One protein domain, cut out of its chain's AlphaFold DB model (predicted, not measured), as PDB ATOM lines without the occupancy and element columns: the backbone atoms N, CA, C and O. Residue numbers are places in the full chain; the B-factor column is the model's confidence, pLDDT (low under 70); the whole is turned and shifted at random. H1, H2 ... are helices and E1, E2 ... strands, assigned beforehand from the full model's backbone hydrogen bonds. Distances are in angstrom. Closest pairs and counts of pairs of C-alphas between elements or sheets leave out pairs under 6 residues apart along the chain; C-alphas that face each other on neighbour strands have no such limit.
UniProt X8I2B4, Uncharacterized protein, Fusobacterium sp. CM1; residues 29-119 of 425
ATOM      1  N   ALA A  29     -24.110  -3.920 -26.300       92.56
ATOM      2  CA  ALA A  29     -23.427  -2.829 -26.982       92.56
ATOM      3  C   ALA A  29     -22.416  -3.341 -28.023       92.56
ATOM      4  O   ALA A  29     -22.391  -2.825 -29.142       92.56
ATOM      5  N   ALA A  30     -21.612  -4.353 -27.683       94.44
ATOM      6  CA  ALA A  30     -20.679  -4.994 -28.606       94.44
ATOM      7  C   ALA A  30     -21.408  -5.754 -29.723       94.44
ATOM      8  O   ALA A  30     -21.095  -5.541 -30.892       94.44
ATOM      9  N   THR A  31     -22.440  -6.536 -29.399       94.75
ATOM     10  CA  THR A  31     -23.288  -7.240 -30.374       94.75
ATOM     11  C   THR A  31     -23.973  -6.261 -31.329       94.75
ATOM     12  O   THR A  31     -23.921  -6.416 -32.550       94.75
ATOM     13  N   GLY A  32     -24.563  -5.182 -30.805       93.06
ATOM     14  CA  GLY A  32     -25.175  -4.133 -31.622       93.06
ATOM     15  C   GLY A  32     -24.171  -3.427 -32.539       93.06
ATOM     16  O   GLY A  32     -24.497  -3.090 -33.678       93.06
ATOM     17  N   LEU A  33     -22.935  -3.229 -32.075       92.94
ATOM     18  CA  LEU A  33     -21.871  -2.666 -32.902       92.94
ATOM     19  C   LEU A  33     -21.413  -3.654 -33.984       92.94
ATOM     20  O   LEU A  33     -21.307  -3.255 -35.139       92.94
ATOM     21  N   LEU A  34     -21.194  -4.925 -33.649       94.19
ATOM     22  CA  LEU A  34     -20.794  -5.964 -34.601       94.19
ATOM     23  C   LEU A  34     -21.807  -6.094 -35.740       94.19
ATOM     24  O   LEU A  34     -21.450  -5.942 -36.905       94.19
ATOM     25  N   THR A  35     -23.085  -6.275 -35.406       93.06
ATOM     26  CA  THR A  35     -24.173  -6.383 -36.393       93.06
ATOM     27  C   THR A  35     -24.265  -5.155 -37.300       93.06
ATOM     28  O   THR A  35     -24.458  -5.277 -38.511       93.06
ATOM     29  N   TYR A  36     -24.058  -3.959 -36.742       91.19
ATOM     30  CA  TYR A  36     -24.003  -2.723 -37.516       91.19
ATOM     31  C   TYR A  36     -22.823  -2.694 -38.502       91.19
ATOM     32  O   TYR A  36     -22.990  -2.227 -39.630       91.19
ATOM     33  N   LEU A  37     -21.646  -3.167 -38.082       91.19
ATOM     34  CA  LEU A  37     -20.419  -3.172 -38.882       91.19
ATOM     35  C   LEU A  37     -20.468  -4.201 -40.017       91.19
ATOM     36  O   LEU A  37     -20.107  -3.861 -41.140       91.19
ATOM     37  N   ILE A  38     -20.965  -5.412 -39.752       90.81
ATOM     38  CA  ILE A  38     -21.121  -6.471 -40.762       90.81
ATOM     39  C   ILE A  38     -22.118  -6.065 -41.852       90.81
ATOM     40  O   ILE A  38     -21.919  -6.345 -43.028       90.81
ATOM     41  N   GLY A  39     -23.154  -5.301 -41.496       86.62
ATOM     42  CA  GLY A  39     -24.104  -4.747 -42.459       86.62
ATOM     43  C   GLY A  39     -23.575  -3.598 -43.322       86.62
ATOM     44  O   GLY A  39     -24.377  -2.849 -43.884       86.62
ATOM     45  N   ARG A  40     -22.258  -3.366 -43.381       86.88
ATOM     46  CA  ARG A  40     -21.636  -2.347 -44.239       86.88
ATOM     47  C   ARG A  40     -20.875  -3.002 -45.395       86.88
ATOM     48  O   ARG A  40     -20.406  -4.125 -45.263       86.88
ATOM     49  N   PRO A  41     -20.722  -2.303 -46.535       80.94
ATOM     50  CA  PRO A  41     -19.875  -2.770 -47.629       80.94
ATOM     51  C   PRO A  41     -18.450  -3.091 -47.153       80.94
ATOM     52  O   PRO A  41     -17.885  -2.344 -46.356       80.94
ATOM     53  N   GLY A  42     -17.833  -4.148 -47.683       73.12
ATOM     54  CA  GLY A  42     -16.513  -4.613 -47.225       73.12
ATOM     55  C   GLY A  42     -15.358  -3.614 -47.415       73.12
ATOM     56  O   GLY A  42     -14.330  -3.728 -46.760       73.12
ATOM     57  N   ASN A  43     -15.516  -2.603 -48.272       74.81
ATOM     58  CA  ASN A  43     -14.532  -1.536 -48.489       74.81
ATOM     59  C   ASN A  43     -14.789  -0.281 -47.631       74.81
ATOM     60  O   ASN A  43     -14.172   0.765 -47.862       74.81
ATOM     61  N   TRP A  44     -15.712  -0.346 -46.670       75.12
ATOM     62  CA  TRP A  44     -16.088   0.805 -45.862       75.12
ATOM     63  C   TRP A  44     -14.974   1.194 -44.881       75.12
ATOM     64  O   TRP A  44     -14.604   0.432 -43.990       75.12
ATOM     65  N   LYS A  45     -14.466   2.425 -44.998       72.25
ATOM     66  CA  LYS A  45     -13.452   2.964 -44.082       72.25
ATOM     67  C   LYS A  45     -14.121   3.577 -42.860       72.25
ATOM     68  O   LYS A  45     -14.873   4.545 -42.957       72.25
ATOM     69  N   ILE A  46     -13.857   2.995 -41.699       67.81
ATOM     70  CA  ILE A  46     -14.518   3.355 -40.448       67.81
ATOM     71  C   ILE A  46     -13.596   4.252 -39.624       67.81
ATOM     72  O   ILE A  46     -12.501   3.845 -39.244       67.81
ATOM     73  N   ASN A  47     -14.062   5.462 -39.308       76.56
ATOM     74  CA  ASN A  47     -13.463   6.301 -38.274       76.56
ATOM     75  C   ASN A  47     -14.294   6.180 -36.988       76.56
ATOM     76  O   ASN A  47     -15.523   6.235 -37.036       76.56
ATOM     77  N   ILE A  48     -13.636   6.039 -35.835       79.31
ATOM     78  CA  ILE A  48     -14.296   5.967 -34.523       79.31
ATOM     79  C   ILE A  48     -15.157   7.213 -34.269       79.31
ATOM     80  O   ILE A  48     -16.258   7.088 -33.738       79.31
ATOM     81  N   THR A  49     -14.704   8.394 -34.707       79.94
ATOM     82  CA  THR A  49     -15.471   9.647 -34.583       79.94
ATOM     83  C   THR A  49     -16.736   9.653 -35.438       79.94
ATOM     84  O   THR A  49     -17.732  10.271 -35.078       79.94
ATOM     85  N   HIS A  50     -16.721   8.942 -36.565       82.75
ATOM     86  CA  HIS A  50     -17.904   8.761 -37.394       82.75
ATOM     87  C   HIS A  50     -18.854   7.729 -36.774       82.75
ATOM     88  O   HIS A  50     -20.060   7.935 -36.753       82.75
ATOM     89  N   LEU A  51     -18.345   6.634 -36.201       82.44
ATOM     90  CA  LEU A  51     -19.209   5.669 -35.506       82.44
ATOM     91  C   LEU A  51     -19.968   6.302 -34.335       82.44
ATOM     92  O   LEU A  51     -21.128   5.959 -34.110       82.44
ATOM     93  N   SER A  52     -19.333   7.218 -33.600       79.00
ATOM     94  CA  SER A  52     -19.959   7.904 -32.467       79.00
ATOM     95  C   SER A  52     -20.989   8.963 -32.864       79.00
ATOM     96  O   SER A  52     -21.778   9.359 -32.014       79.00
ATOM     97  N   SER A  53     -21.017   9.417 -34.123       82.94
ATOM     98  CA  SER A  53     -22.028  10.367 -34.605       82.94
ATOM     99  C   SER A  53     -23.267   9.686 -35.192       82.94
ATOM    100  O   SER A  53     -24.334  10.291 -35.245       82.94
ATOM    101  N   VAL A  54     -23.153   8.424 -35.619       84.00
ATOM    102  CA  VAL A  54     -24.256   7.696 -36.271       84.00
ATOM    103  C   VAL A  54     -25.278   7.140 -35.270       84.00
ATOM    104  O   VAL A  54     -26.426   6.868 -35.632       84.00
ATOM    105  N   LYS A  55     -24.888   6.942 -34.009       84.00
ATOM    106  CA  LYS A  55     -25.751   6.404 -32.946       84.00
ATOM    107  C   LYS A  55     -25.707   7.296 -31.709       84.00
ATOM    108  O   LYS A  55     -24.826   8.128 -31.556       84.00
ATOM    109  N   THR A  56     -26.661   7.097 -30.804       82.31
ATOM    110  CA  THR A  56     -26.761   7.836 -29.533       82.31
ATOM    111  C   THR A  56     -25.603   7.545 -28.571       82.31
ATOM    112  O   THR A  56     -25.348   8.322 -27.649       82.31
ATOM    113  N   CYS A  57     -24.885   6.436 -28.777       77.69
ATOM    114  CA  CYS A  57     -23.707   6.069 -28.003       77.69
ATOM    115  C   CYS A  57     -22.521   6.985 -28.327       77.69
ATOM    116  O   CYS A  57     -22.052   7.052 -29.462       77.69
ATOM    117  N   LYS A  58     -21.995   7.648 -27.294       83.88
ATOM    118  CA  LYS A  58     -20.823   8.521 -27.404       83.88
ATOM    119  C   LYS A  58     -19.541   7.720 -27.648       83.88
ATOM    120  O   LYS A  58     -19.462   6.522 -27.382       83.88
ATOM    121  N   GLU A  59     -18.499   8.427 -28.067       86.00
ATOM    122  CA  GLU A  59     -17.207   7.863 -28.470       86.00
ATOM    123  C   GLU A  59     -16.599   6.878 -27.461       86.00
ATOM    124  O   GLU A  59     -16.109   5.821 -27.853       86.00
ATOM    125  N   THR A  60     -16.667   7.174 -26.162       86.62
ATOM    126  CA  THR A  60     -16.139   6.290 -25.111       86.62
ATOM    127  C   THR A  60     -16.854   4.939 -25.078       86.62
ATOM    128  O   THR A  60     -16.199   3.904 -24.963       86.62
ATOM    129  N   ALA A  61     -18.180   4.932 -25.230       87.88
ATOM    130  CA  ALA A  61     -18.967   3.701 -25.265       87.88
ATOM    131  C   ALA A  61     -18.645   2.885 -26.525       87.88
ATOM    132  O   ALA A  61     -18.414   1.682 -26.435       87.88
ATOM    133  N   THR A  62     -18.521   3.548 -27.680       88.88
ATOM    134  CA  THR A  62     -18.121   2.905 -28.939       88.88
ATOM    135  C   THR A  62     -16.725   2.291 -28.846       88.88
ATOM    136  O   THR A  62     -16.529   1.155 -29.265       88.88
ATOM    137  N   LYS A  63     -15.756   2.999 -28.247       89.56
ATOM    138  CA  LYS A  63     -14.404   2.471 -27.994       89.56
ATOM    139  C   LYS A  63     -14.429   1.262 -27.063       89.56
ATOM    140  O   LYS A  63     -13.684   0.318 -27.298       89.56
ATOM    141  N   SER A  64     -15.276   1.282 -26.033       91.25
ATOM    142  CA  SER A  64     -15.439   0.151 -25.114       91.25
ATOM    143  C   SER A  64     -15.997  -1.081 -25.827       91.25
ATOM    144  O   SER A  64     -15.423  -2.156 -25.704       91.25
ATOM    145  N   ALA A  65     -17.053  -0.919 -26.628       92.81
ATOM    146  CA  ALA A  65     -17.636  -2.004 -27.417       92.81
ATOM    147  C   ALA A  65     -16.642  -2.565 -28.454       92.81
ATOM    148  O   ALA A  65     -16.489  -3.774 -28.583       92.81
ATOM    149  N   LEU A  66     -15.889  -1.699 -29.145       91.81
ATOM    150  CA  LEU A  66     -14.806  -2.117 -30.050       91.81
ATOM    151  C   LEU A  66     -13.705  -2.890 -29.323       91.81
ATOM    152  O   LEU A  66     -13.153  -3.840 -29.872       91.81
ATOM    153  N   LYS A  67     -13.357  -2.476 -28.103       92.38
ATOM    154  CA  LYS A  67     -12.366  -3.174 -27.283       92.38
ATOM    155  C   LYS A  67     -12.844  -4.584 -26.938       92.38
ATOM    156  O   LYS A  67     -12.076  -5.521 -27.106       92.38
ATOM    157  N   GLU A  68     -14.098  -4.726 -26.530       94.06
ATOM    158  CA  GLU A  68     -14.720  -6.015 -26.216       94.06
ATOM    159  C   GLU A  68     -14.737  -6.959 -27.429       94.06
ATOM    160  O   GLU A  68     -14.294  -8.099 -27.327       94.06
ATOM    161  N   LEU A  69     -15.110  -6.459 -28.616       94.19
ATOM    162  CA  LEU A  69     -15.040  -7.241 -29.860       94.19
ATOM    163  C   LEU A  69     -13.619  -7.724 -30.179       94.19
ATOM    164  O   LEU A  69     -13.443  -8.810 -30.731       94.19
ATOM    165  N   ARG A  70     -12.600  -6.933 -29.831       92.88
ATOM    166  CA  ARG A  70     -11.196  -7.334 -29.990       92.88
ATOM    167  C   ARG A  70     -10.765  -8.377 -28.965       92.88
ATOM    168  O   ARG A  70     -10.025  -9.285 -29.318       92.88
ATOM    169  N   GLU A  71     -11.220  -8.258 -27.721       92.12
ATOM    170  CA  GLU A  71     -10.966  -9.255 -26.669       92.12
ATOM    171  C   GLU A  71     -11.605 -10.612 -27.020       92.12
ATOM    172  O   GLU A  71     -11.033 -11.656 -26.713       92.12
ATOM    173  N   ALA A  72     -12.738 -10.602 -27.729       93.19
ATOM    174  CA  ALA A  72     -13.466 -11.792 -28.169       93.19
ATOM    175  C   ALA A  72     -13.092 -12.303 -29.583       93.19
ATOM    176  O   ALA A  72     -13.765 -13.186 -30.102       93.19
ATOM    177  N   ASN A  73     -12.026 -11.791 -30.216       92.50
ATOM    178  CA  ASN A  73     -11.556 -12.192 -31.559       92.50
ATOM    179  C   ASN A  73     -12.516 -11.915 -32.740       92.50
ATOM    180  O   ASN A  73     -12.287 -12.409 -33.844       92.50
ATOM    181  N   TYR A  74     -13.544 -11.083 -32.563       93.81
ATOM    182  CA  TYR A  74     -14.389 -10.601 -33.669       93.81
ATOM    183  C   TYR A  74     -13.771  -9.412 -34.406       93.81
ATOM    184  O   TYR A  74     -14.221  -9.035 -35.487       93.81
ATOM    185  N   CYS A  75     -12.754  -8.779 -33.820       92.44
ATOM    186  CA  CYS A  75     -12.100  -7.623 -34.405       92.44
ATOM    187  C   CYS A  75     -10.592  -7.631 -34.143       92.44
ATOM    188  O   CYS A  75     -10.143  -7.899 -33.034       92.44
ATOM    189  N   HIS A  76      -9.800  -7.260 -35.145       89.50
ATOM    190  CA  HIS A  76      -8.344  -7.164 -35.049       89.50
ATOM    191  C   HIS A  76      -7.863  -5.807 -35.548       89.50
ATOM    192  O   HIS A  76      -8.354  -5.310 -36.558       89.50
ATOM    193  N   TYR A  77      -6.917  -5.195 -34.832       88.88
ATOM    194  CA  TYR A  77      -6.387  -3.868 -35.157       88.88
ATOM    195  C   TYR A  77      -4.923  -3.960 -35.575       88.88
ATOM    196  O   TYR A  77      -4.089  -4.487 -34.832       88.88
ATOM    197  N   PHE A  78      -4.621  -3.403 -36.744       86.25
ATOM    198  CA  PHE A  78      -3.308  -3.478 -37.368       86.25
ATOM    199  C   PHE A  78      -2.754  -2.094 -37.687       86.25
ATOM    200  O   PHE A  78      -3.481  -1.180 -38.084       86.25
ATOM    201  N   VAL A  79      -1.436  -1.967 -37.560       85.44
ATOM    202  CA  VAL A  79      -0.661  -0.799 -37.975       85.44
ATOM    203  C   VAL A  79       0.346  -1.250 -39.023       85.44
ATOM    204  O   VAL A  79       1.295  -1.967 -38.715       85.44
ATOM    205  N   VAL A  80       0.163  -0.822 -40.266       85.56
ATOM    206  CA  VAL A  80       1.118  -1.062 -41.349       85.56
ATOM    207  C   VAL A  80       2.194   0.007 -41.297       85.56
ATOM    208  O   VAL A  80       1.906   1.209 -41.287       85.56
ATOM    209  N   ARG A  81       3.451  -0.423 -41.289       81.88
ATOM    210  CA  ARG A  81       4.621   0.443 -41.372       81.88
ATOM    211  C   ARG A  81       5.375   0.197 -42.666       81.88
ATOM    212  O   ARG A  81       5.561  -0.936 -43.093       81.88
ATOM    213  N   LYS A  82       5.869   1.281 -43.255       84.12
ATOM    214  CA  LYS A  82       6.768   1.257 -44.406       84.12
ATOM    215  C   LYS A  82       8.049   1.975 -44.014       84.12
ATOM    216  O   LYS A  82       8.008   3.140 -43.617       84.12
ATOM    217  N   ASN A  83       9.180   1.272 -44.065       73.62
ATOM    218  CA  ASN A  83      10.493   1.804 -43.673       73.62
ATOM    219  C   ASN A  83      10.497   2.464 -42.276       73.62
ATOM    220  O   ASN A  83      11.043   3.547 -42.083       73.62
ATOM    221  N   GLY A  84       9.815   1.848 -41.306       70.94
ATOM    222  CA  GLY A  84       9.734   2.348 -39.928       70.94
ATOM    223  C   GLY A  84       8.724   3.480 -39.682       70.94
ATOM    224  O   GLY A  84       8.467   3.799 -38.524       70.94
ATOM    225  N   LYS A  85       8.093   4.051 -40.717       76.62
ATOM    226  CA  LYS A  85       7.017   5.051 -40.578       76.62
ATOM    227  C   LYS A  85       5.641   4.400 -40.679       76.62
ATOM    228  O   LYS A  85       5.470   3.449 -41.436       76.62
ATOM    229  N   ILE A  86       4.660   4.918 -39.939       84.00
ATOM    230  CA  ILE A  86       3.262   4.466 -40.030       84.00
ATOM    231  C   ILE A  86       2.716   4.862 -41.402       84.00
ATOM    232  O   ILE A  86       2.723   6.038 -41.753       84.00
ATOM    233  N   SER A  87       2.278   3.866 -42.166       83.88
ATOM    234  CA  SER A  87       1.676   4.042 -43.487       83.88
ATOM    235  C   SER A  87       0.156   4.012 -43.397       83.88
ATOM    236  O   SER A  87      -0.510   4.877 -43.954       83.88
ATOM    237  N   GLU A  88      -0.398   3.027 -42.687       83.88
ATOM    238  CA  GLU A  88      -1.844   2.836 -42.574       83.88
ATOM    239  C   GLU A  88      -2.202   2.163 -41.245       83.88
ATOM    240  O   GLU A  88      -1.402   1.428 -40.666       83.88
ATOM    241  N   THR A  89      -3.414   2.412 -40.759       85.81
ATOM    242  CA  THR A  89      -3.987   1.723 -39.601       85.81
ATOM    243  C   THR A  89      -5.402   1.295 -39.928       85.81
ATOM    244  O   THR A  89      -6.192   2.129 -40.375       85.81
ATOM    245  N   PHE A  90      -5.745   0.036 -39.680       85.75
ATOM    246  CA  PHE A  90      -7.070  -0.479 -40.010       85.75
ATOM    247  C   PHE A  90      -7.545  -1.544 -39.026       85.75
ATOM    248  O   PHE A  90      -6.757  -2.182 -38.325       85.75
ATOM    249  N   TYR A  91      -8.865  -1.712 -38.988       88.00
ATOM    250  CA  TYR A  91      -9.541  -2.782 -38.269       88.00
ATOM    251  C   TYR A  91     -10.051  -3.811 -39.273       88.00
ATOM    252  O   TYR A  91     -10.621  -3.433 -40.295       88.00
ATOM    253  N   LEU A  92      -9.882  -5.091 -38.963       88.94
ATOM    254  CA  LEU A  92     -10.595  -6.183 -39.619       88.94
ATOM    255  C   LEU A  92     -11.666  -6.690 -38.661       88.94
ATOM    256  O   LEU A  92     -11.379  -6.894 -37.481       88.94
ATOM    257  N   VAL A  93     -12.890  -6.839 -39.153       90.81
ATOM    258  CA  VAL A  93     -14.057  -7.284 -38.382       90.81
ATOM    259  C   VAL A  93     -14.588  -8.553 -39.032       90.81
ATOM    260  O   VAL A  93     -14.657  -8.624 -40.257       90.81
ATOM    261  N   PHE A  94     -14.951  -9.534 -38.214       91.00
ATOM    262  CA  PHE A  94     -15.358 -10.866 -38.645       91.00
ATOM    263  C   PHE A  94     -16.731 -11.205 -38.069       91.00
ATOM    264  O   PHE A  94     -17.037 -10.827 -36.941       91.00
ATOM    265  N   GLU A  95     -17.554 -11.922 -38.835       88.50
ATOM    266  CA  GLU A  95     -18.863 -12.407 -38.364       88.50
ATOM    267  C   GLU A  95     -18.732 -13.501 -37.295       88.50
ATOM    268  O   GLU A  95     -19.567 -13.612 -36.401       88.50
ATOM    269  N   VAL A  96     -17.656 -14.284 -37.389       91.50
ATOM    270  CA  VAL A  96     -17.321 -15.419 -36.524       91.50
ATOM    271  C   VAL A  96     -15.981 -15.108 -35.852       91.50
ATOM    272  O   VAL A  96     -15.102 -14.523 -36.501       91.50
ATOM    273  N   PRO A  97     -15.783 -15.466 -34.572       92.88
ATOM    274  CA  PRO A  97     -14.538 -15.163 -33.881       92.88
ATOM    275  C   PRO A  97     -13.378 -15.863 -34.594       92.88
ATOM    276  O   PRO A  97     -13.363 -17.085 -34.729       92.88
ATOM    277  N   THR A  98     -12.410 -15.081 -35.069       88.31
ATOM    278  CA  THR A  98     -11.318 -15.560 -35.930       88.31
ATOM    279  C   THR A  98      -9.986 -15.296 -35.248       88.31
ATOM    280  O   THR A  98      -9.723 -14.177 -34.806       88.31
ATOM    281  N   ASN A  99      -9.127 -16.311 -35.131       86.81
ATOM    282  CA  ASN A  99      -7.833 -16.143 -34.469       86.81
ATOM    283  C   ASN A  99      -6.914 -15.238 -35.307       86.81
ATOM    284  O   ASN A  99      -6.871 -15.339 -36.529       86.81
ATOM    285  N   TYR A 100      -6.138 -14.383 -34.643       81.38
ATOM    286  CA  TYR A 100      -5.101 -13.552 -35.253       81.38
ATOM    287  C   TYR A 100      -4.168 -14.304 -36.225       81.38
ATOM    288  O   TYR A 100      -3.837 -13.757 -37.276       81.38
ATOM    289  N   GLU A 101      -3.767 -15.540 -35.912       74.69
ATOM    290  CA  GLU A 101      -2.927 -16.366 -36.799       74.69
ATOM    291  C   GLU A 101      -3.602 -16.615 -38.152       74.69
ATOM    292  O   GLU A 101      -3.021 -16.358 -39.205       74.69
ATOM    293  N   GLU A 102      -4.870 -17.018 -38.115       77.44
ATOM    294  CA  GLU A 102      -5.690 -17.234 -39.305       77.44
ATOM    295  C   GLU A 102      -5.917 -15.926 -40.077       77.44
ATOM    296  O   GLU A 102      -5.873 -15.904 -41.310       77.44
ATOM    297  N   VAL A 103      -6.102 -14.810 -39.362       80.19
ATOM    298  CA  VAL A 103      -6.267 -13.487 -39.977       80.19
ATOM    299  C   VAL A 103      -5.029 -13.081 -40.776       80.19
ATOM    300  O   VAL A 103      -5.152 -12.603 -41.907       80.19
ATOM    301  N   LEU A 104      -3.838 -13.289 -40.212       76.38
ATOM    302  CA  LEU A 104      -2.578 -13.001 -40.890       76.38
ATOM    303  C   LEU A 104      -2.373 -13.850 -42.134       76.38
ATOM    304  O   LEU A 104      -1.933 -13.324 -43.152       76.38
ATOM    305  N   GLU A 105      -2.652 -15.148 -42.059       71.12
ATOM    306  CA  GLU A 105      -2.418 -16.049 -43.185       71.12
ATOM    307  C   GLU A 105      -3.375 -15.774 -44.350       71.12
ATOM    308  O   GLU A 105      -2.933 -15.727 -45.500       71.12
ATOM    309  N   ASN A 106      -4.656 -15.527 -44.057       72.62
ATOM    310  CA  ASN A 106      -5.707 -15.537 -45.074       72.62
ATOM    311  C   ASN A 106      -6.127 -14.148 -45.576       72.62
ATOM    312  O   ASN A 106      -6.503 -14.012 -46.740       72.62
ATOM    313  N   TYR A 107      -6.065 -13.111 -44.733       74.81
ATOM    314  CA  TYR A 107      -6.696 -11.814 -45.028       74.81
ATOM    315  C   TYR A 107      -5.704 -10.664 -45.203       74.81
ATOM    316  O   TYR A 107      -6.094  -9.569 -45.608       74.81
ATOM    317  N   ILE A 108      -4.423 -10.891 -44.914       78.31
ATOM    318  CA  ILE A 108      -3.394  -9.855 -44.971       78.31
ATOM    319  C   ILE A 108      -2.459 -10.125 -46.151       78.31
ATOM    320  O   ILE A 108      -1.758 -11.137 -46.216       78.31
ATOM    321  N   ASP A 109      -2.457  -9.185 -47.098       73.12
ATOM    322  CA  ASP A 109      -1.576  -9.192 -48.263       73.12
ATOM    323  C   ASP A 109      -0.643  -7.983 -48.226       73.12
ATOM    324  O   ASP A 109      -1.011  -6.864 -48.584       73.12
ATOM    325  N   LEU A 110       0.565  -8.192 -47.709       72.44
ATOM    326  CA  LEU A 110       1.540  -7.122 -47.528       72.44
ATOM    327  C   LEU A 110       2.366  -6.932 -48.797       72.44
ATOM    328  O   LEU A 110       2.911  -7.904 -49.327       72.44
ATOM    329  N   LYS A 111       2.621  -5.685 -49.197       75.31
ATOM    330  CA  LYS A 111       3.538  -5.376 -50.305       75.31
ATOM    331  C   LYS A 111       4.991  -5.386 -49.843       75.31
ATOM    332  O   LYS A 111       5.296  -5.337 -48.649       75.31
ATOM    333  N   GLU A 112       5.920  -5.542 -50.774       67.06
ATOM    334  CA  GLU A 112       7.347  -5.630 -50.460       67.06
ATOM    335  C   GLU A 112       7.854  -4.364 -49.736       67.06
ATOM    336  O   GLU A 112       7.570  -3.240 -50.149       67.06
ATOM    337  N   GLY A 113       8.547  -4.549 -48.604       68.38
ATOM    338  CA  GLY A 113       9.006  -3.458 -47.726       68.38
ATOM    339  C   GLY A 113       8.006  -2.982 -46.657       68.38
ATOM    340  O   GLY A 113       8.340  -2.095 -45.870       68.38
ATOM    341  N   GLU A 114       6.803  -3.559 -46.594       79.06
ATOM    342  CA  GLU A 114       5.823  -3.286 -45.534       79.06
ATOM    343  C   GLU A 114       5.930  -4.302 -44.389       79.06
ATOM    344  O   GLU A 114       6.036  -5.512 -44.618       79.06
ATOM    345  N   THR A 115       5.864  -3.804 -43.155       76.44
ATOM    346  CA  THR A 115       5.716  -4.601 -41.933       76.44
ATOM    347  C   THR A 115       4.367  -4.308 -41.293       76.44
ATOM    348  O   THR A 115       3.876  -3.179 -41.352       76.44
ATOM    349  N   ILE A 116       3.751  -5.318 -40.681       83.62
ATOM    350  CA  ILE A 116       2.472  -5.153 -39.988       83.62
ATOM    351  C   ILE A 116       2.646  -5.396 -38.499       83.62
ATOM    352  O   ILE A 116       3.155  -6.435 -38.087       83.62
ATOM    353  N   LEU A 117       2.205  -4.429 -37.702       82.06
ATOM    354  CA  LEU A 117       2.182  -4.520 -36.256       82.06
ATOM    355  C   LEU A 117       0.756  -4.805 -35.789       82.06
ATOM    356  O   LEU A 117      -0.143  -3.986 -35.997       82.06
ATOM    357  N   TYR A 118       0.549  -5.955 -35.156       84.88
ATOM    358  CA  TYR A 118      -0.689  -6.238 -34.441       84.88
ATOM    359  C   TYR A 118      -0.683  -5.514 -33.104       84.88
ATOM    360  O   TYR A 118       0.258  -5.641 -32.322       84.88
ATOM    361  N   GLN A 119      -1.751  -4.776 -32.826       83.12
ATOM    362  CA  GLN A 119      -1.905  -4.127 -31.538       83.12
ATOM    363  C   GLN A 119      -2.768  -5.023 -30.641       83.12
ATOM    364  O   GLN A 119      -3.982  -5.097 -30.859       83.12
TER     365      GLN A 119
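What this domain is: This is residues 29 to 119 of the 425 residues of an uncharacterized protein of Fusobacterium sp. CM1 (UniProt X8I2B4). The domain is an elongated body with a cluster of three helices at one end and a small, strongly twisted sheet at the other. In the cluster, H1 and H2 each pack on H3; from there the long hairpin of E1 and E2 runs away to the far end, where E3 is added beside E1, and a fourth helix, H4, is on the sheet. The printed part has 91 residues with four named helices and three named strands, in the order H1 H2 H3 E1 E2 H4 E3, and the sheet runs E2 E1 E3, antiparallel throughout. The class is mixed, helices and strands; the whole is compact, with a radius of gyration of the C-alphas of 13.8 A, and spans 42 by 26 by 23 A.

How they stand to each other: H1, residues 29 to 38, touches H3, residues 59 to 71, about perpendicular at 80 degrees; their closest C-alphas, of Ala 30 and Ala 65, are 4.4 A apart. H2, residues 48 to 54, is apart from H1. H2 touches residues 59 to 63 of H3 alone, at a steep tilt of 63 degrees, opposite ways; the closest C-alphas are those of Ser 52 and Glu 59, 4.9 A apart. E1, residues 75 to 82, and E2, residues 85 to 93, form a hairpin at 161 degrees, with N 78 and O 90 at 2.9 A. E3, residues 114 to 118, is antiparallel to E1 at 148 degrees, with N 81 and O 115 at 2.8 A, both pairs within hydrogen-bond range. H3 is on the sheet through residues 66 to 70, stands up from it at 62 degrees, and its closest C-alpha pair with E1 is Leu 69 and Cys 75, 5.4 A. H4, residues 100 to 107, is on the sheet and only just over E1, with 3 of its C-alphas falling on that strand; it runs across the strands, at 68 degrees to E1 on the local plane. E2, H4 and E3 make a split strand-helix-strand unit, two strands running the same way with E1 between them, and its crossover is right-handed. Every O i to N i+4 pair is within hydrogen-bond range in H1, H3 and H4, and 2 of 3 are in H2.

Where its parts are: H1 begins at C-alpha 29, (-23.427, -2.829, -26.982), and is 14.4 A long; H2 is 10.3 A and H3 18.3 A. E1 measures 23.1 A and E2 24.5 A, from C-alpha 85 at (7.017, 5.051, -40.578). H4 is 10.1 A long, and E3, 13.2 A, ends at C-alpha 118, (-0.689, -6.238, -34.441).

The domain as a whole: The two C-alphas farthest apart, of Thr 56 and Glu 112, are 42.2 A apart. The printed part has no cut and no long link. Its mean pLDDT is 84.2, with residue 46 and residues 112 to 113 under 70.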